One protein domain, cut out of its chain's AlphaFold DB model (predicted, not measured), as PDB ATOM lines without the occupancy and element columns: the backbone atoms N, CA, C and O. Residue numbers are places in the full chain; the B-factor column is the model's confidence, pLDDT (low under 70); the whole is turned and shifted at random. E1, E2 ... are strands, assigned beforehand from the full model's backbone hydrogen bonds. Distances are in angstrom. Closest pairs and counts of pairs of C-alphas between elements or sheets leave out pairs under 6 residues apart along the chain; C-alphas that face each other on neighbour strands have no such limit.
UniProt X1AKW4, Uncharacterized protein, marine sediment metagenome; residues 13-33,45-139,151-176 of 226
ATOM      1  N   ALA A  13     112.999 139.615 228.979       82.50
ATOM      2  CA  ALA A  13     111.572 139.337 229.152       82.50
ATOM      3  C   ALA A  13     111.256 138.601 230.468       82.50
ATOM      4  O   ALA A  13     110.135 138.693 230.968       82.50
ATOM      5  N   ASP A  14     112.239 137.906 231.047       72.44
ATOM      6  CA  ASP A  14     112.092 137.200 232.326       72.44
ATOM      7  C   ASP A  14     112.162 138.149 233.536       72.44
ATOM      8  O   ASP A  14     111.888 137.757 234.675       72.44
ATOM      9  N   THR A  15     112.445 139.433 233.293       67.44
ATOM     10  CA  THR A  15     112.431 140.492 234.299       67.44
ATOM     11  C   THR A  15     110.982 140.814 234.692       67.44
ATOM     12  O   THR A  15     110.280 141.585 234.044       67.44
ATOM     13  N   ALA A  16     110.504 140.150 235.748       52.81
ATOM     14  CA  ALA A  16     109.234 140.403 236.435       52.81
ATOM     15  C   ALA A  16     107.994 140.578 235.528       52.81
ATOM     16  O   ALA A  16     107.271 141.557 235.661       52.81
ATOM     17  N   GLY A  17     107.703 139.625 234.631       59.47
ATOM     18  CA  GLY A  17     106.369 139.385 234.029       59.47
ATOM     19  C   GLY A  17     105.709 140.526 233.234       59.47
ATOM     20  O   GLY A  17     104.593 140.372 232.738       59.47
ATOM     21  N   ALA A  18     106.383 141.663 233.112       77.62
ATOM     22  CA  ALA A  18     105.866 142.918 232.594       77.62
ATOM     23  C   ALA A  18     106.435 143.263 231.216       77.62
ATOM     24  O   ALA A  18     106.111 144.320 230.679       77.62
ATOM     25  N   ILE A  19     107.273 142.399 230.647       86.06
ATOM     26  CA  ILE A  19     107.996 142.635 229.402       86.06
ATOM     27  C   ILE A  19     107.800 141.421 228.497       86.06
ATOM     28  O   ILE A  19     107.953 140.276 228.916       86.06
ATOM     29  N   LEU A  20     107.430 141.661 227.241       88.62
ATOM     30  CA  LEU A  20     107.185 140.606 226.264       88.62
ATOM     31  C   LEU A  20     108.140 140.738 225.084       88.62
ATOM     32  O   LEU A  20     108.056 141.705 224.328       88.62
ATOM     33  N   LEU A  21     108.973 139.718 224.881       90.38
ATOM     34  CA  LEU A  21     109.776 139.557 223.670       90.38
ATOM     35  C   LEU A  21     108.876 139.530 222.420       90.38
ATOM     36  O   LEU A  21     107.995 138.668 222.317       90.38
ATOM     37  N   GLN A  22     109.111 140.470 221.503       91.12
ATOM     38  CA  GLN A  22     108.403 140.640 220.228       91.12
ATOM     39  C   GLN A  22     109.165 140.033 219.053       91.12
ATOM     40  O   GLN A  22     108.548 139.464 218.157       91.12
ATOM     41  N   SER A  23     110.490 140.162 219.045       91.31
ATOM     42  CA  SER A  23     111.343 139.662 217.970       91.31
ATOM     43  C   SER A  23     112.767 139.436 218.470       91.31
ATOM     44  O   SER A  23     113.201 140.022 219.461       91.31
ATOM     45  N   SER A  24     113.497 138.579 217.766       91.50
ATOM     46  CA  SER A  24     114.905 138.294 218.021       91.50
ATOM     47  C   SER A  24     115.593 138.014 216.691       91.50
ATOM     48  O   SER A  24     115.119 137.177 215.924       91.50
ATOM     49  N   THR A  25     116.702 138.693 216.420       92.00
ATOM     50  CA  THR A  25     117.488 138.548 215.195       92.00
ATOM     51  C   THR A  25     118.935 138.232 215.538       92.00
ATOM     52  O   THR A  25     119.524 138.828 216.441       92.00
ATOM     53  N   LEU A  26     119.500 137.286 214.794       91.94
ATOM     54  CA  LEU A  26     120.900 136.899 214.862       91.94
ATOM     55  C   LEU A  26     121.532 137.154 213.497       91.94
ATOM     56  O   LEU A  26     121.103 136.565 212.503       91.94
ATOM     57  N   THR A  27     122.574 137.978 213.465       91.25
ATOM     58  CA  THR A  27     123.263 138.352 212.227       91.25
ATOM     59  C   THR A  27     124.734 137.953 212.316       91.25
ATOM     60  O   THR A  27     125.487 138.546 213.088       91.25
ATOM     61  N   PRO A  28     125.185 136.942 211.551       87.31
ATOM     62  CA  PRO A  28     126.607 136.660 211.410       87.31
ATOM     63  C   PRO A  28     127.280 137.792 210.629       87.31
ATOM     64  O   PRO A  28     126.937 138.041 209.474       87.31
ATOM     65  N   VAL A  29     128.261 138.443 211.244       84.81
ATOM     66  CA  VAL A  29     129.070 139.499 210.632       84.81
ATOM     67  C   VAL A  29     130.457 138.945 210.348       84.81
ATOM     68  O   VAL A  29     131.042 138.248 211.178       84.81
ATOM     69  N   LYS A  30     130.973 139.223 209.147       81.19
ATOM     70  CA  LYS A  30     132.327 138.843 208.740       81.19
ATOM     71  C   LYS A  30     132.992 139.977 207.982       81.19
ATOM     72  O   LYS A  30     132.402 140.523 207.053       81.19
ATOM     73  N   THR A  31     134.238 140.264 208.322       76.50
ATOM     74  CA  THR A  31     135.106 141.122 207.515       76.50
ATOM     75  C   THR A  31     136.005 140.240 206.668       76.50
ATOM     76  O   THR A  31     136.748 139.412 207.193       76.50
ATOM     77  N   VAL A  32     135.929 140.411 205.350       80.38
ATOM     78  CA  VAL A  32     136.674 139.612 204.373       80.38
ATOM     79  C   VAL A  32     137.529 140.550 203.529       80.38
ATOM     80  O   VAL A  32     137.037 141.587 203.090       80.38
ATOM     81  N   ALA A  33     138.803 140.210 203.316       79.06
ATOM     82  CA  ALA A  33     139.577 140.811 202.235       79.06
ATOM     83  C   ALA A  33     139.669 139.829 201.073       79.06
ATOM     84  O   ALA A  33     140.112 138.689 201.245       79.06
ATOM     85  N   ALA A  45     140.265 134.683 199.249       81.19
ATOM     86  CA  ALA A  45     139.620 135.459 200.302       81.19
ATOM     87  C   ALA A  45     140.234 135.109 201.659       81.19
ATOM     88  O   ALA A  45     140.562 133.951 201.919       81.19
ATOM     89  N   THR A  46     140.393 136.100 202.531       79.75
ATOM     90  CA  THR A  46     140.798 135.905 203.931       79.75
ATOM     91  C   THR A  46     139.786 136.593 204.834       79.75
ATOM     92  O   THR A  46     139.523 137.782 204.675       79.75
ATOM     93  N   VAL A  47     139.204 135.842 205.770       72.44
ATOM     94  CA  VAL A  47     138.302 136.386 206.795       72.44
ATOM     95  C   VAL A  47     139.155 136.859 207.967       72.44
ATOM     96  O   VAL A  47     139.911 136.064 208.517       72.44
ATOM     97  N   TYR A  48     139.049 138.137 208.321       64.75
ATOM     98  CA  TYR A  48     139.845 138.754 209.389       64.75
ATOM     99  C   TYR A  48     139.079 138.894 210.693       64.75
ATOM    100  O   TYR A  48     139.693 138.836 211.745       64.75
ATOM    101  N   ASP A  49     137.764 139.079 210.627       68.94
ATOM    102  CA  ASP A  49     136.920 139.211 211.807       68.94
ATOM    103  C   ASP A  49     135.615 138.459 211.562       68.94
ATOM    104  O   ASP A  49     135.053 138.519 210.464       68.94
ATOM    105  N   SER A  50     135.153 137.720 212.566       77.06
ATOM    106  CA  SER A  50     133.838 137.101 212.534       77.06
ATOM    107  C   SER A  50     133.216 137.098 213.917       77.06
ATOM    108  O   SER A  50     133.717 136.448 214.835       77.06
ATOM    109  N   PHE A  51     132.077 137.763 214.042       84.06
ATOM    110  CA  PHE A  51     131.250 137.730 215.238       84.06
ATOM    111  C   PHE A  51     129.789 137.580 214.860       84.06
ATOM    112  O   PHE A  51     129.387 137.681 213.702       84.06
ATOM    113  N   ILE A  52     128.982 137.312 215.872       90.12
ATOM    114  CA  ILE A  52     127.537 137.331 215.751       90.12
ATOM    115  C   ILE A  52     127.030 138.573 216.471       90.12
ATOM    116  O   ILE A  52     127.372 138.784 217.640       90.12
ATOM    117  N   GLU A  53     126.219 139.355 215.769       93.06
ATOM    118  CA  GLU A  53     125.380 140.396 216.348       93.06
ATOM    119  C   GLU A  53     124.031 139.807 216.750       93.06
ATOM    120  O   GLU A  53     123.450 138.965 216.058       93.06
ATOM    121  N   TYR A  54     123.550 140.258 217.898       94.56
ATOM    122  CA  TYR A  54     122.289 139.860 218.495       94.56
ATOM    123  C   TYR A  54     121.453 141.110 218.693       94.56
ATOM    124  O   TYR A  54     121.934 142.094 219.249       94.56
ATOM    125  N   SER A  55     120.195 141.053 218.278       94.06
ATOM    126  CA  SER A  55     119.221 142.101 218.549       94.06
ATOM    127  C   SER A  55     117.916 141.458 218.983       94.06
ATOM    128  O   SER A  55     117.486 140.467 218.391       94.06
ATOM    129  N   ALA A  56     117.295 141.977 220.034       93.19
ATOM    130  CA  ALA A  56     115.989 141.519 220.482       93.19
ATOM    131  C   ALA A  56     115.125 142.712 220.872       93.19
ATOM    132  O   ALA A  56     115.575 143.593 221.606       93.19
ATOM    133  N   THR A  57     113.888 142.720 220.382       93.50
ATOM    134  CA  THR A  57     112.908 143.765 220.669       93.50
ATOM    135  C   THR A  57     111.880 143.242 221.657       93.50
ATOM    136  O   THR A  57     111.328 142.148 221.514       93.50
ATOM    137  N   TYR A  58     111.586 144.064 222.649       91.56
ATOM    138  CA  TYR A  58     110.699 143.808 223.761       91.56
ATOM    139  C   TYR A  58     109.644 144.898 223.828       91.56
ATOM    140  O   TYR A  58     109.895 146.048 223.481       91.56
ATOM    141  N   LYS A  59     108.462 144.547 224.322       90.44
ATOM    142  CA  LYS A  59     107.371 145.492 224.541       90.44
ATOM    143  C   LYS A  59     106.934 145.449 225.989       90.44
ATOM    144  O   LYS A  59     106.692 144.363 226.528       90.44
ATOM    145  N   SER A  60     106.800 146.619 226.609       89.00
ATOM    146  CA  SER A  60     106.204 146.690 227.940       89.00
ATOM    147  C   SER A  60     104.758 146.205 227.889       89.00
ATOM    148  O   SER A  60     104.001 146.516 226.970       89.00
ATOM    149  N   CYS A  61     104.374 145.434 228.896       85.44
ATOM    150  CA  CYS A  61     103.038 144.900 229.120       85.44
ATOM    151  C   CYS A  61     102.447 145.365 230.460       85.44
ATOM    152  O   CYS A  61     101.309 145.015 230.765       85.44
ATOM    153  N   SER A  62     103.180 146.169 231.239       85.12
ATOM    154  CA  SER A  62     102.709 146.731 232.511       85.12
ATOM    155  C   SER A  62     102.828 148.251 232.532       85.12
ATOM    156  O   SER A  62     103.566 148.831 231.745       85.12
ATOM    157  N   ASP A  63     102.118 148.892 233.455       85.94
ATOM    158  CA  ASP A  63     102.196 150.342 233.671       85.94
ATOM    159  C   ASP A  63     103.399 150.754 234.544       85.94
ATOM    160  O   ASP A  63     103.599 151.938 234.804       85.94
ATOM    161  N   THR A  64     104.206 149.788 234.990       83.62
ATOM    162  CA  THR A  64     105.426 150.025 235.772       83.62
ATOM    163  C   THR A  64     106.489 150.681 234.898       83.62
ATOM    164  O   THR A  64     106.634 150.318 233.729       83.62
ATOM    165  N   ALA A  65     107.243 151.631 235.453       82.75
ATOM    166  CA  ALA A  65     108.411 152.182 234.777       82.75
ATOM    167  C   ALA A  65     109.402 151.064 234.413       82.75
ATOM    168  O   ALA A  65     109.621 150.123 235.179       82.75
ATOM    169  N   LEU A  66     109.963 151.164 233.215       80.25
ATOM    170  CA  LEU A  66     111.035 150.320 232.726       80.25
ATOM    171  C   LEU A  66     112.337 150.972 233.170       80.25
ATOM    172  O   LEU A  66     112.665 152.081 232.744       80.25
ATOM    173  N   VAL A  67     113.049 150.264 234.038       78.88
ATOM    174  CA  VAL A  67     114.357 150.663 234.536       78.88
ATOM    175  C   VAL A  67     115.365 149.639 234.037       78.88
ATOM    176  O   VAL A  67     115.146 148.432 234.145       78.88
ATOM    177  N   PHE A  68     116.461 150.121 233.460       79.19
ATOM    178  CA  PHE A  68     117.523 149.266 232.932       79.19
ATOM    179  C   PHE A  68     118.519 148.833 234.013       79.19
ATOM    180  O   PHE A  68     119.201 147.823 233.848       79.19
ATOM    181  N   VAL A  69     118.586 149.564 235.129       75.19
ATOM    182  CA  VAL A  69     119.500 149.315 236.251       75.19
ATOM    183  C   VAL A  69     118.753 149.461 237.581       75.19
ATOM    184  O   VAL A  69     118.265 150.536 237.905       75.19
ATOM    185  N   ASP A  70     118.666 148.382 238.357       73.38
ATOM    186  CA  ASP A  70     118.110 148.342 239.718       73.38
ATOM    187  C   ASP A  70     118.778 147.196 240.517       73.38
ATOM    188  O   ASP A  70     119.541 146.396 239.980       73.38
ATOM    189  N   THR A  71     118.469 147.066 241.807       67.06
ATOM    190  CA  THR A  71     119.031 146.114 242.786       67.06
ATOM    191  C   THR A  71     119.012 144.641 242.326       67.06
ATOM    192  O   THR A  71     119.752 143.820 242.864       67.06
ATOM    193  N   GLY A  72     118.194 144.284 241.330       68.62
ATOM    194  CA  GLY A  72     118.163 142.951 240.712       68.62
ATOM    195  C   GLY A  72     118.140 142.948 239.181       68.62
ATOM    196  O   GLY A  72     117.896 141.895 238.595       68.62
ATOM    197  N   ILE A  73     118.345 144.100 238.536       71.75
ATOM    198  CA  ILE A  73     118.225 144.291 237.086       71.75
ATOM    199  C   ILE A  73     119.477 145.026 236.622       71.75
ATOM    200  O   ILE A  73     119.765 146.113 237.105       71.75
ATOM    201  N   THR A  74     120.249 144.451 235.707       82.88
ATOM    202  CA  THR A  74     121.480 145.095 235.227       82.88
ATOM    203  C   THR A  74     121.578 144.919 233.720       82.88
ATOM    204  O   THR A  74     122.226 144.012 233.216       82.88
ATOM    205  N   PHE A  75     120.876 145.784 232.997       87.06
ATOM    206  CA  PHE A  75     120.859 145.865 231.540       87.06
ATOM    207  C   PHE A  75     121.441 147.205 231.102       87.06
ATOM    208  O   PHE A  75     120.779 148.009 230.455       87.06
ATOM    209  N   GLN A  76     122.692 147.451 231.480       91.00
ATOM    210  CA  GLN A  76     123.441 148.626 231.039       91.00
ATOM    211  C   GLN A  76     124.385 148.294 229.889       91.00
ATOM    212  O   GLN A  76     124.801 147.141 229.721       91.00
ATOM    213  N   LEU A  77     124.740 149.306 229.098       93.19
ATOM    214  CA  LEU A  77     125.725 149.142 228.032       93.19
ATOM    215  C   LEU A  77     127.049 148.642 228.624       93.19
ATOM    216  O   LEU A  77     127.480 149.106 229.680       93.19
ATOM    217  N   GLY A  78     127.668 147.674 227.950       92.31
ATOM    218  CA  GLY A  78     128.864 146.977 228.427       92.31
ATOM    219  C   GLY A  78     128.595 145.740 229.288       92.31
ATOM    220  O   GLY A  78     129.518 144.963 229.514       92.31
ATOM    221  N   THR A  79     127.353 145.485 229.722       92.44
ATOM    222  CA  THR A  79     127.035 144.261 230.482       92.44
ATOM    223  C   THR A  79     127.231 143.017 229.619       92.44
ATOM    224  O   THR A  79     126.762 142.971 228.477       92.44
ATOM    225  N   VAL A  80     127.883 141.993 230.177       91.62
ATOM    226  CA  VAL A  80     128.074 140.694 229.529       91.62
ATOM    227  C   VAL A  80     127.078 139.663 230.064       91.62
ATOM    228  O   VAL A  80     127.136 139.256 231.222       91.62
ATOM    229  N   ILE A  81     126.205 139.171 229.184       89.75
ATOM    230  CA  ILE A  81     125.201 138.138 229.469       89.75
ATOM    231  C   ILE A  81     125.446 136.960 228.525       89.75
ATOM    232  O   ILE A  81     125.439 137.121 227.307       89.75
ATOM    233  N   SER A  82     125.674 135.760 229.068       88.38
ATOM    234  CA  SER A  82     125.811 134.520 228.276       88.38
ATOM    235  C   SER A  82     126.788 134.639 227.088       88.38
ATOM    236  O   SER A  82     126.468 134.254 225.958       88.38
ATOM    237  N   SER A  83     127.981 135.199 227.345       89.44
ATOM    238  CA  SER A  83     129.037 135.452 226.343       89.44
ATOM    239  C   SER A  83     128.640 136.448 225.243       89.44
ATOM    240  O   SER A  83     129.024 136.312 224.078       89.44
ATOM    241  N   LYS A  84     127.830 137.449 225.595       91.94
ATOM    242  CA  LYS A  84     127.403 138.543 224.711       91.94
ATOM    243  C   LYS A  84     127.507 139.848 225.466       91.94
ATOM    244  O   LYS A  84     127.064 139.903 226.604       91.94
ATOM    245  N   VAL A  85     128.056 140.878 224.843       93.62
ATOM    246  CA  VAL A  85     128.110 142.223 225.418       93.62
ATOM    247  C   VAL A  85     126.989 143.075 224.833       93.62
ATOM    248  O   VAL A  85     126.784 143.063 223.617       93.62
ATOM    249  N   ILE A  86     126.265 143.804 225.684       94.81
ATOM    250  CA  ILE A  86     125.263 144.786 225.251       94.81
ATOM    251  C   ILE A  86     125.992 146.020 224.715       94.81
ATOM    252  O   ILE A  86     126.782 146.634 225.433       94.81
ATOM    253  N   THR A  87     125.721 146.401 223.468       95.19
ATOM    254  CA  THR A  87     126.339 147.577 222.828       95.19
ATOM    255  C   THR A  87     125.349 148.652 222.411       95.19
ATOM    256  O   THR A  87     125.772 149.762 222.091       95.19
ATOM    257  N   GLY A  88     124.054 148.340 222.403       95.25
ATOM    258  CA  GLY A  88     123.000 149.275 222.041       95.25
ATOM    259  C   GLY A  88     121.713 148.998 222.805       95.25
ATOM    260  O   GLY A  88     121.342 147.839 222.990       95.25
ATOM    261  N   ILE A  89     121.036 150.056 223.235       94.81
ATOM    262  CA  ILE A  89     119.677 150.011 223.771       94.81
ATOM    263  C   ILE A  89     118.893 151.122 223.084       94.81
ATOM    264  O   ILE A  89     119.162 152.303 223.300       94.81
ATOM    265  N   ASP A  90     117.924 150.731 222.269       94.69
ATOM    266  CA  ASP A  90     117.010 151.641 221.597       94.69
ATOM    267  C   ASP A  90     115.644 151.592 222.277       94.69
ATOM    268  O   ASP A  90     115.141 150.520 222.612       94.69
ATOM    269  N   VAL A  91     115.018 152.746 222.460       93.81
ATOM    270  CA  VAL A  91     113.699 152.886 223.070       93.81
ATOM    271  C   VAL A  91     112.808 153.708 222.160       93.81
ATOM    272  O   VAL A  91     113.238 154.714 221.605       93.81
ATOM    273  N   THR A  92     111.547 153.307 222.034       94.50
ATOM    274  CA  THR A  92     110.495 154.097 221.389       94.50
ATOM    275  C   THR A  92     109.279 154.192 222.300       94.50
ATOM    276  O   THR A  92     108.820 153.188 222.843       94.50
ATOM    277  N   THR A  93     108.733 155.399 222.455       94.56
ATOM    278  CA  THR A  93     107.491 155.676 223.188       94.56
ATOM    279  C   THR A  93     106.524 156.471 222.316       94.56
ATOM    280  O   THR A  93     106.939 157.294 221.499       94.56
ATOM    281  N   SER A  94     105.223 156.235 222.479       93.62
ATOM    282  CA  SER A  94     104.175 156.958 221.756       93.62
ATOM    283  C   SER A  94     102.914 157.089 222.606       93.62
ATOM    284  O   SER A  94     102.753 156.426 223.632       93.62
ATOM    285  N   ASN A  95     101.984 157.941 222.176       90.19
ATOM    286  CA  ASN A  95     100.694 158.102 222.855       90.19
ATOM    287  C   ASN A  95      99.684 156.976 222.556       90.19
ATOM    288  O   ASN A  95      98.646 156.899 223.214       90.19
ATOM    289  N   THR A  96      99.943 156.114 221.569       89.56
ATOM    290  CA  THR A  96      99.009 155.050 221.143       89.56
ATOM    291  C   THR A  96      99.395 153.679 221.684       89.56
ATOM    292  O   THR A  96      98.527 152.860 222.024       89.56
ATOM    293  N   ASP A  97     100.698 153.439 221.802       91.00
ATOM    294  CA  ASP A  97     101.280 152.139 222.091       91.00
ATOM    295  C   ASP A  97     102.149 152.167 223.343       91.00
ATOM    296  O   ASP A  97     102.562 153.211 223.838       91.00
ATOM    297  N   ARG A  98     102.368 150.976 223.905       91.25
ATOM    298  CA  ARG A  98     103.304 150.803 225.019       91.25
ATOM    299  C   ARG A  98     104.744 150.886 224.504       91.25
ATOM    300  O   ARG A  98     104.959 150.512 223.351       91.25
ATOM    301  N   PRO A  99     105.704 151.291 225.355       91.94
ATOM    302  CA  PRO A  99     107.095 151.409 224.963       91.94
ATOM    303  C   PRO A  99     107.650 150.117 224.383       91.94
ATOM    304  O   PRO A  99     107.367 149.018 224.884       91.94
ATOM    305  N   GLU A 100     108.482 150.284 223.367       92.88
ATOM    306  CA  GLU A 100     109.265 149.221 222.757       92.88
ATOM    307  C   GLU A 100     110.745 149.477 223.028       92.88
ATOM    308  O   GLU A 100     111.216 150.610 222.949       92.88
ATOM    309  N   ILE A 101     111.455 148.416 223.395       93.00
ATOM    310  CA  ILE A 101     112.870 148.433 223.754       93.00
ATOM    311  C   ILE A 101     113.567 147.427 222.857       93.00
ATOM    312  O   ILE A 101     113.186 146.263 222.847       93.00
ATOM    313  N   THR A 102     114.609 147.839 222.153       94.19
ATOM    314  CA  THR A 102     115.483 146.929 221.419       94.19
ATOM    315  C   THR A 102     116.845 146.903 222.086       94.19
ATOM    316  O   THR A 102     117.493 147.933 222.217       94.19
ATOM    317  N   ILE A 103     117.277 145.721 222.517       94.31
ATOM    318  CA  ILE A 103     118.611 145.511 223.075       94.31
ATOM    319  C   ILE A 103     119.457 144.835 222.007       94.31
ATOM    320  O   ILE A 103     119.114 143.757 221.507       94.31
ATOM    321  N   SER A 104     120.576 145.470 221.687       95.44
ATOM    322  CA  SER A 104     121.522 145.049 220.666       95.44
ATOM    323  C   SER A 104     122.899 144.818 221.276       95.44
ATOM    324  O   SER A 104     123.315 145.474 222.233       95.44
ATOM    325  N   GLY A 105     123.637 143.880 220.705       94.56
ATOM    326  CA  GLY A 105     124.953 143.522 221.196       94.56
ATOM    327  C   GLY A 105     125.649 142.511 220.309       94.56
ATOM    328  O   GLY A 105     125.166 142.149 219.238       94.56
ATOM    329  N   ARG A 106     126.808 142.041 220.758       92.38
ATOM    330  CA  ARG A 106     127.650 141.132 219.974       92.38
ATOM    331  C   ARG A 106     128.282 140.059 220.839       92.38
ATOM    332  O   ARG A 106     128.314 140.164 222.063       92.38
ATOM    333  N   THR A 107     128.798 139.026 220.189       90.62
ATOM    334  CA  THR A 107     129.562 137.961 220.854       90.62
ATOM    335  C   THR A 107     130.746 138.544 221.629       90.62
ATOM    336  O   THR A 107     131.461 139.396 221.112       90.62
ATOM    337  N   CYS A 108     130.953 138.075 222.859       87.25
ATOM    338  CA  CYS A 108     132.045 138.493 223.731       87.25
ATOM    339  C   CYS A 108     132.614 137.283 224.483       87.25
ATOM    340  O   CYS A 108     131.867 136.469 225.028       87.25
ATOM    341  N   THR A 109     133.940 137.160 224.522       83.25
ATOM    342  CA  THR A 109     134.657 136.094 225.248       83.25
ATOM    343  C   THR A 109     135.174 136.543 226.614       83.25
ATOM    344  O   THR A 109     135.703 135.733 227.373       83.25
ATOM    345  N   ILE A 110     135.017 137.824 226.944       82.56
ATOM    346  CA  ILE A 110     135.569 138.433 228.153       82.56
ATOM    347  C   ILE A 110     134.555 138.378 229.284       82.56
ATOM    348  O   ILE A 110     133.345 138.445 229.072       82.56
ATOM    349  N   ALA A 111     135.070 138.234 230.502       85.81
ATOM    350  CA  ALA A 111     134.257 138.256 231.704       85.81
ATOM    351  C   ALA A 111     133.616 139.636 231.914       85.81
ATOM    352  O   ALA A 111     134.280 140.658 231.760       85.81
ATOM    353  N   ASP A 112     132.362 139.650 232.367       87.06
ATOM    354  CA  ASP A 112     131.605 140.870 232.684       87.06
ATOM    355  C   ASP A 112     132.375 141.849 233.590       87.06
ATOM    356  O   ASP A 112     132.336 143.057 233.392       87.06
ATOM    357  N   SER A 113     133.151 141.329 234.546       85.50
ATOM    358  CA  SER A 113     133.939 142.128 235.495       85.50
ATOM    359  C   SER A 113     135.113 142.893 234.877       85.50
ATOM    360  O   SER A 113     135.767 143.660 235.575       85.50
ATOM    361  N   LEU A 114     135.453 142.617 233.617       85.25
ATOM    362  CA  LEU A 114     136.570 143.239 232.905       85.25
ATOM    363  C   LEU A 114     136.100 144.246 231.851       85.25
ATOM    364  O   LEU A 114     136.937 144.873 231.209       85.25
ATOM    365  N   VAL A 115     134.787 144.380 231.657       87.56
ATOM    366  CA  VAL A 115     134.203 145.281 230.668       87.56
ATOM    367  C   VAL A 115     133.699 146.540 231.360       87.56
ATOM    368  O   VAL A 115     133.041 146.482 232.398       87.56
ATOM    369  N   HIS A 116     134.006 147.694 230.774       90.31
ATOM    370  CA  HIS A 116     133.472 148.966 231.233       90.31
ATOM    371  C   HIS A 116     131.964 149.028 231.017       90.31
ATOM    372  O   HIS A 116     131.464 148.773 229.919       90.31
ATOM    373  N   LYS A 117     131.250 149.403 232.075       91.50
ATOM    374  CA  LYS A 117     129.806 149.603 232.048       91.50
ATOM    375  C   LYS A 117     129.494 151.087 232.057       91.50
ATOM    376  O   LYS A 117     130.296 151.874 232.547       91.50
ATOM    377  N   TYR A 118     128.350 151.464 231.509       92.44
ATOM    378  CA  TYR A 118     127.974 152.866 231.373       92.44
ATOM    379  C   TYR A 118     126.714 153.195 232.151       92.44
ATOM    380  O   TYR A 118     125.785 152.390 232.194       92.44
ATOM    381  N   ASP A 119     126.701 154.394 232.727       89.44
ATOM    382  CA  ASP A 119     125.561 154.919 233.463       89.44
ATOM    383  C   ASP A 119     124.360 155.124 232.527       89.44
ATOM    384  O   ASP A 119     124.463 155.746 231.467       89.44
ATOM    385  N   MET A 120     123.221 154.572 232.939       85.69
ATOM    386  CA  MET A 120     121.947 154.597 232.222       85.69
ATOM    387  C   MET A 120     120.850 155.301 233.033       85.69
ATOM    388  O   MET A 120     119.674 155.176 232.694       85.69
ATOM    389  N   SER A 121     121.198 156.039 234.097       80.75
ATOM    390  CA  SER A 121     120.225 156.654 235.010       80.75
ATOM    391  C   SER A 121     119.277 157.648 234.336       80.75
ATOM    392  O   SER A 121     118.173 157.864 234.821       80.75
ATOM    393  N   ASP A 122     119.690 158.261 233.223       78.62
ATOM    394  CA  ASP A 122     118.854 159.214 232.481       78.62
ATOM    395  C   ASP A 122     117.805 158.539 231.571       78.62
ATOM    396  O   ASP A 122     116.998 159.229 230.949       78.62
ATOM    397  N   LEU A 123     117.813 157.205 231.461       81.56
ATOM    398  CA  LEU A 123     116.891 156.415 230.638       81.56
ATOM    399  C   LEU A 123     115.862 155.689 231.517       81.56
ATOM    400  O   LEU A 123     115.817 154.463 231.569       81.56
ATOM    401  N   GLU A 124     115.006 156.447 232.199       82.38
ATOM    402  CA  GLU A 124     113.813 155.903 232.859       82.38
ATOM    403  C   GLU A 124     112.590 156.081 231.954       82.38
ATOM    404  O   GLU A 124     112.229 157.196 231.574       82.38
ATOM    405  N   ILE A 125     111.937 154.975 231.594       85.94
ATOM    406  CA  ILE A 125     110.868 154.983 230.591       85.94
ATOM    407  C   ILE A 125     109.561 154.547 231.233       85.94
ATOM    408  O   ILE A 125     109.445 153.440 231.752       85.94
ATOM    409  N   ALA A 126     108.530 155.383 231.166       85.25
ATOM    410  CA  ALA A 126     107.229 155.019 231.712       85.25
ATOM    411  C   ALA A 126     106.621 153.844 230.918       85.25
ATOM    412  O   ALA A 126     106.427 153.956 229.715       85.25
ATOM    413  N   GLY A 127     106.249 152.734 231.571       84.00
ATOM    414  CA  GLY A 127     105.687 151.545 230.898       84.00
ATOM    415  C   GLY A 127     104.274 151.714 230.317       84.00
ATOM    416  O   GLY A 127     103.721 150.787 229.718       84.00
ATOM    417  N   VAL A 128     103.669 152.887 230.489       86.12
ATOM    418  CA  VAL A 128     102.308 153.224 230.052       86.12
ATOM    419  C   VAL A 128     102.252 153.638 228.577       86.12
ATOM    420  O   VAL A 128     103.261 153.965 227.966       86.12
ATOM    421  N   ARG A 129     101.044 153.667 227.999       89.69
ATOM    422  CA  ARG A 129     100.791 154.210 226.651       89.69
ATOM    423  C   ARG A 129     100.860 155.736 226.664       89.69
ATOM    424  O   ARG A 129      99.831 156.409 226.734       89.69
ATOM    425  N   LYS A 130     102.074 156.266 226.719       89.62
ATOM    426  CA  LYS A 130     102.340 157.698 226.794       89.62
ATOM    427  C   LYS A 130     103.710 157.980 226.192       89.62
ATOM    428  O   LYS A 130     104.692 157.342 226.571       89.62
ATOM    429  N   ALA A 131     103.781 158.981 225.321       91.12
ATOM    430  CA  ALA A 131     105.058 159.508 224.880       91.12
ATOM    431  C   ALA A 131     105.782 160.146 226.077       91.12
ATOM    432  O   ALA A 131     105.210 160.961 226.810       91.12
ATOM    433  N   THR A 132     107.019 159.723 226.309       90.81
ATOM    434  CA  THR A 132     107.841 160.186 227.429       90.81
ATOM    435  C   THR A 132     109.005 160.975 226.848       90.81
ATOM    436  O   THR A 132     109.803 160.361 226.145       90.81
ATOM    437  N   PRO A 133     109.109 162.294 227.098       91.38
ATOM    438  CA  PRO A 133     110.241 163.070 226.610       91.38
ATOM    439  C   PRO A 133     111.536 162.565 227.251       91.38
ATOM    440  O   PRO A 133     111.552 162.232 228.437       91.38
ATOM    441  N   ILE A 134     112.609 162.508 226.465       92.56
ATOM    442  CA  ILE A 134     113.918 162.012 226.907       92.56
ATOM    443  C   ILE A 134     114.945 163.117 226.673       92.56
ATOM    444  O   ILE A 134     115.175 163.522 225.533       92.56
ATOM    445  N   GLY A 135     115.546 163.612 227.757       91.75
ATOM    446  CA  GLY A 135     116.575 164.655 227.714       91.75
ATOM    447  C   GLY A 135     116.076 166.041 227.296       91.75
ATOM    448  O   GLY A 135     116.890 166.906 226.955       91.75
ATOM    449  N   VAL A 136     114.758 166.252 227.292       93.38
ATOM    450  CA  VAL A 136     114.120 167.516 226.927       93.38
ATOM    451  C   VAL A 136     112.922 167.827 227.816       93.38
ATOM    452  O   VAL A 136     112.167 166.945 228.224       93.38
ATOM    453  N   THR A 137     112.673 169.120 227.987       94.31
ATOM    454  CA  THR A 137     111.450 169.666 228.566       94.31
ATOM    455  C   THR A 137     110.692 170.424 227.477       94.31
ATOM    456  O   THR A 137     111.203 171.402 226.933       94.31
ATOM    457  N   ALA A 138     109.482 169.969 227.138       91.94
ATOM    458  CA  ALA A 138     108.615 170.650 226.174       91.94
ATOM    459  C   ALA A 138     108.099 171.992 226.727       91.94
ATOM    460  O   ALA A 138     107.856 172.117 227.932       91.94
ATOM    461  N   ASP A 139     107.913 172.975 225.844       91.06
ATOM    462  CA  ASP A 139     107.389 174.290 226.214       91.06
ATOM    463  C   ASP A 139     105.913 174.230 226.648       91.06
ATOM    464  O   ASP A 139     105.200 173.236 226.479       91.06
ATOM    465  N   ALA A 151     120.880 154.548 223.023       94.94
ATOM    466  CA  ALA A 151     122.053 154.489 223.875       94.94
ATOM    467  C   ALA A 151     123.049 153.513 223.252       94.94
ATOM    468  O   ALA A 151     122.721 152.345 223.056       94.94
ATOM    469  N   THR A 152     124.257 153.969 222.931       95.44
ATOM    470  CA  THR A 152     125.253 153.171 222.207       95.44
ATOM    471  C   THR A 152     126.638 153.288 222.824       95.44
ATOM    472  O   THR A 152     127.005 154.308 223.408       95.44
ATOM    473  N   VAL A 153     127.419 152.218 222.677       94.88
ATOM    474  CA  VAL A 153     128.850 152.172 222.985       94.88
ATOM    475  C   VAL A 153     129.610 151.593 221.800       94.88
ATOM    476  O   VAL A 153     129.129 150.722 221.071       94.88
ATOM    477  N   SER A 154     130.833 152.069 221.624       92.00
ATOM    478  CA  SER A 154     131.792 151.484 220.694       92.00
ATOM    479  C   SER A 154     132.550 150.345 221.361       92.00
ATOM    480  O   SER A 154     132.650 150.280 222.584       92.00
ATOM    481  N   THR A 155     133.121 149.454 220.550       89.06
ATOM    482  CA  THR A 155     134.020 148.418 221.060       89.06
ATOM    483  C   THR A 155     135.297 148.362 220.245       89.06
ATOM    484  O   THR A 155     135.241 148.393 219.014       89.06
ATOM    485  N   ALA A 156     136.427 148.190 220.916       86.56
ATOM    486  CA  ALA A 156     137.684 147.804 220.292       86.56
ATOM    487  C   ALA A 156     137.888 146.317 220.542       86.56
ATOM    488  O   ALA A 156     137.607 145.847 221.637       86.56
ATOM    489  N   VAL A 157     138.375 145.588 219.544       83.25
ATOM    490  CA  VAL A 157     138.657 144.156 219.644       83.25
ATOM    491  C   VAL A 157     140.099 143.909 219.230       83.25
ATOM    492  O   VAL A 157     140.574 144.478 218.248       83.25
ATOM    493  N   VAL A 158     140.774 143.026 219.958       81.88
ATOM    494  CA  VAL A 158     142.052 142.439 219.558       81.88
ATOM    495  C   VAL A 158     141.843 140.953 219.333       81.88
ATOM    496  O   VAL A 158     141.246 140.269 220.166       81.88
ATOM    497  N   LEU A 159     142.362 140.466 218.214       79.25
ATOM    498  CA  LEU A 159     142.346 139.058 217.853       79.25
ATOM    499  C   LEU A 159     143.709 138.421 218.146       79.25
ATOM    500  O   LEU A 159     144.740 139.097 218.094       79.25
ATOM    501  N   ASP A 160     143.715 137.135 218.479       74.62
ATOM    502  CA  ASP A 160     144.936 136.345 218.609       74.62
ATOM    503  C   ASP A 160     145.495 135.920 217.237       74.62
ATOM    504  O   ASP A 160     144.975 136.278 216.176       74.62
ATOM    505  N   SER A 161     146.595 135.162 217.249       73.31
ATOM    506  CA  SER A 161     147.242 134.661 216.030       73.31
ATOM    507  C   SER A 161     146.380 133.693 215.216       73.31
ATOM    508  O   SER A 161     146.678 133.478 214.043       73.31
ATOM    509  N   ASP A 162     145.340 133.125 215.827       72.94
ATOM    510  CA  ASP A 162     144.409 132.184 215.208       72.94
ATOM    511  C   ASP A 162     143.108 132.882 214.757       72.94
ATOM    512  O   ASP A 162     142.214 132.238 214.205       72.94
ATOM    513  N   GLY A 163     143.005 134.206 214.948       66.56
ATOM    514  CA  GLY A 163     141.847 135.020 214.575       66.56
ATOM    515  C   GLY A 163     140.694 134.975 215.582       66.56
ATOM    516  O   GLY A 163     139.586 135.399 215.251       66.56
ATOM    517  N   ALA A 164     140.915 134.468 216.798       69.94
ATOM    518  CA  ALA A 164     139.917 134.453 217.864       69.94
ATOM    519  C   ALA A 164     140.015 135.699 218.761       69.94
ATOM    520  O   ALA A 164     141.065 136.323 218.879       69.94
ATOM    521  N   PHE A 165     138.912 136.070 219.420       71.44
ATOM    522  CA  PHE A 165     138.851 137.224 220.328       71.44
ATOM    523  C   PHE A 165     139.807 137.063 221.521       71.44
ATOM    524  O   PHE A 165     139.526 136.288 222.438       71.44
ATOM    525  N   ALA A 166     140.893 137.839 221.533       76.31
ATOM    526  CA  ALA A 166     141.874 137.880 222.616       76.31
ATOM    527  C   ALA A 166     141.487 138.895 223.699       76.31
ATOM    528  O   ALA A 166     141.558 138.596 224.891       76.31
ATOM    529  N   CYS A 167     141.062 140.094 223.293       77.00
ATOM    530  CA  CYS A 167     140.464 141.070 224.196       77.00
ATOM    531  C   CYS A 167     139.491 142.010 223.470       77.00
ATOM    532  O   CYS A 167     139.408 142.046 222.245       77.00
ATOM    533  N   MET A 168     138.717 142.739 224.259       84.44
ATOM    534  CA  MET A 168     137.644 143.629 223.866       84.44
ATOM    535  C   MET A 168     137.567 144.699 224.941       84.44
ATOM    536  O   MET A 168     137.601 144.388 226.131       84.44
ATOM    537  N   ASP A 169     137.461 145.939 224.502       87.25
ATOM    538  CA  ASP A 169     137.190 147.081 225.357       87.25
ATOM    539  C   ASP A 169     135.924 147.771 224.859       87.25
ATOM    540  O   ASP A 169     135.651 147.778 223.655       87.25
ATOM    541  N   VAL A 170     135.153 148.333 225.780       90.62
ATOM    542  CA  VAL A 170     133.922 149.073 225.498       90.62
ATOM    543  C   VAL A 170     134.177 150.527 225.859       90.62
ATOM    544  O   VAL A 170     134.622 150.828 226.964       90.62
ATOM    545  N   TYR A 171     133.920 151.433 224.918       91.19
ATOM    546  CA  TYR A 171     134.226 152.849 225.087       91.19
ATOM    547  C   TYR A 171     133.204 153.766 224.407       91.19
ATOM    548  O   TYR A 171     132.421 153.347 223.555       91.19
ATOM    549  N   GLY A 172     133.250 155.059 224.738       91.44
ATOM    550  CA  GLY A 172     132.534 156.101 223.993       91.44
ATOM    551  C   GLY A 172     131.013 156.056 224.142       91.44
ATOM    552  O   GLY A 172     130.312 156.252 223.153       91.44
ATOM    553  N   GLY A 173     130.513 155.791 225.350       93.06
ATOM    554  CA  GLY A 173     129.081 155.772 225.633       93.06
ATOM    555  C   GLY A 173     128.381 157.091 225.298       93.06
ATOM    556  O   GLY A 173     128.806 158.171 225.722       93.06
ATOM    557  N   ARG A 174     127.275 156.999 224.558       94.38
ATOM    558  CA  ARG A 174     126.429 158.138 224.187       94.38
ATOM    559  C   ARG A 174     124.965 157.731 224.126       94.38
ATOM    560  O   ARG A 174     124.640 156.679 223.586       94.38
ATOM    561  N   VAL A 175     124.098 158.613 224.606       95.25
ATOM    562  CA  VAL A 175     122.654 158.554 224.381       95.25
ATOM    563  C   VAL A 175     122.268 159.683 223.441       95.25
ATOM    564  O   VAL A 175     122.650 160.832 223.657       95.25
ATOM    565  N   GLU A 176     121.519 159.360 222.400       95.44
ATOM    566  CA  GLU A 176     120.881 160.323 221.510       95.44
ATOM    567  C   GLU A 176     119.373 160.103 221.547       95.44
ATOM    568  O   GLU A 176     118.921 158.965 221.485       95.44
TER     569      GLU A 176
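Overview. This is residues 13 to 33, 45 to 139 and 151 to 176 of the 226 residues of an uncharacterized protein of marine sediment metagenome (UniProt X1AKW4). What is seen first? A long, twisted wall of six antiparallel strands has the unnamed stretches 61 to 83 and 108 to 135 over one face, while its other face is bare; tiny E5 lies away from this wall, at one end of the domain. Which parts are there? The 142 printed residues, all strand in class, hold no named helix and seven strands, E1 to E7 along the chain, with sheet order E1, E2, E4, E3, E6, E7. How large is it? It is compact, with a radius of gyration of the C-alphas of 16.8 A and spans of 54 by 32 by 26 A.

Along the chain. Where does the first strand begin? E1, residues 19 to 33, begins at C-alpha 19 (107.996, 142.635, 229.402) and is 41.7 A long. What follows? E2 is residues 45 to 60, 44.8 A; E3 84 to 94, 29.8 A; E4 100 to 107, 23.3 A; E5 136 to 138, 6.4 A; E6 151 to 159, 26.2 A. Where does the last end? E7, residues 165 to 176, 29.3 A, ends at C-alpha 176 (120.881, 160.323, 221.510).

Arrangement. How do neighbours pair? From edge strand E1, N 25 and O 55 of E2 are 2.8 A apart, and N 54 of E2 and O 105 of E4 2.8 A. In hairpin E3 and E4, N 90 and O 102 are 2.8 A apart. How does the sheet end? N 89 of E3 and O 151 of E6 are 2.8 A apart; in hairpin E6 and E7, N 156 and O 169 are 2.9 A apart. Where is E5? It pairs with no named strand and is apart from the other six.

Size, cuts and confidence. Where are the cuts? Residues 34 to 44 and 140 to 150 are not printed, with C-alpha gaps of 5.7 A and 24.8 A. Which links are long? E2 to E3 and E4 to E5. Where is confidence low? Residues 15 to 17, 48 to 49, 71 to 72 and 163 to 164 have pLDDT under 70.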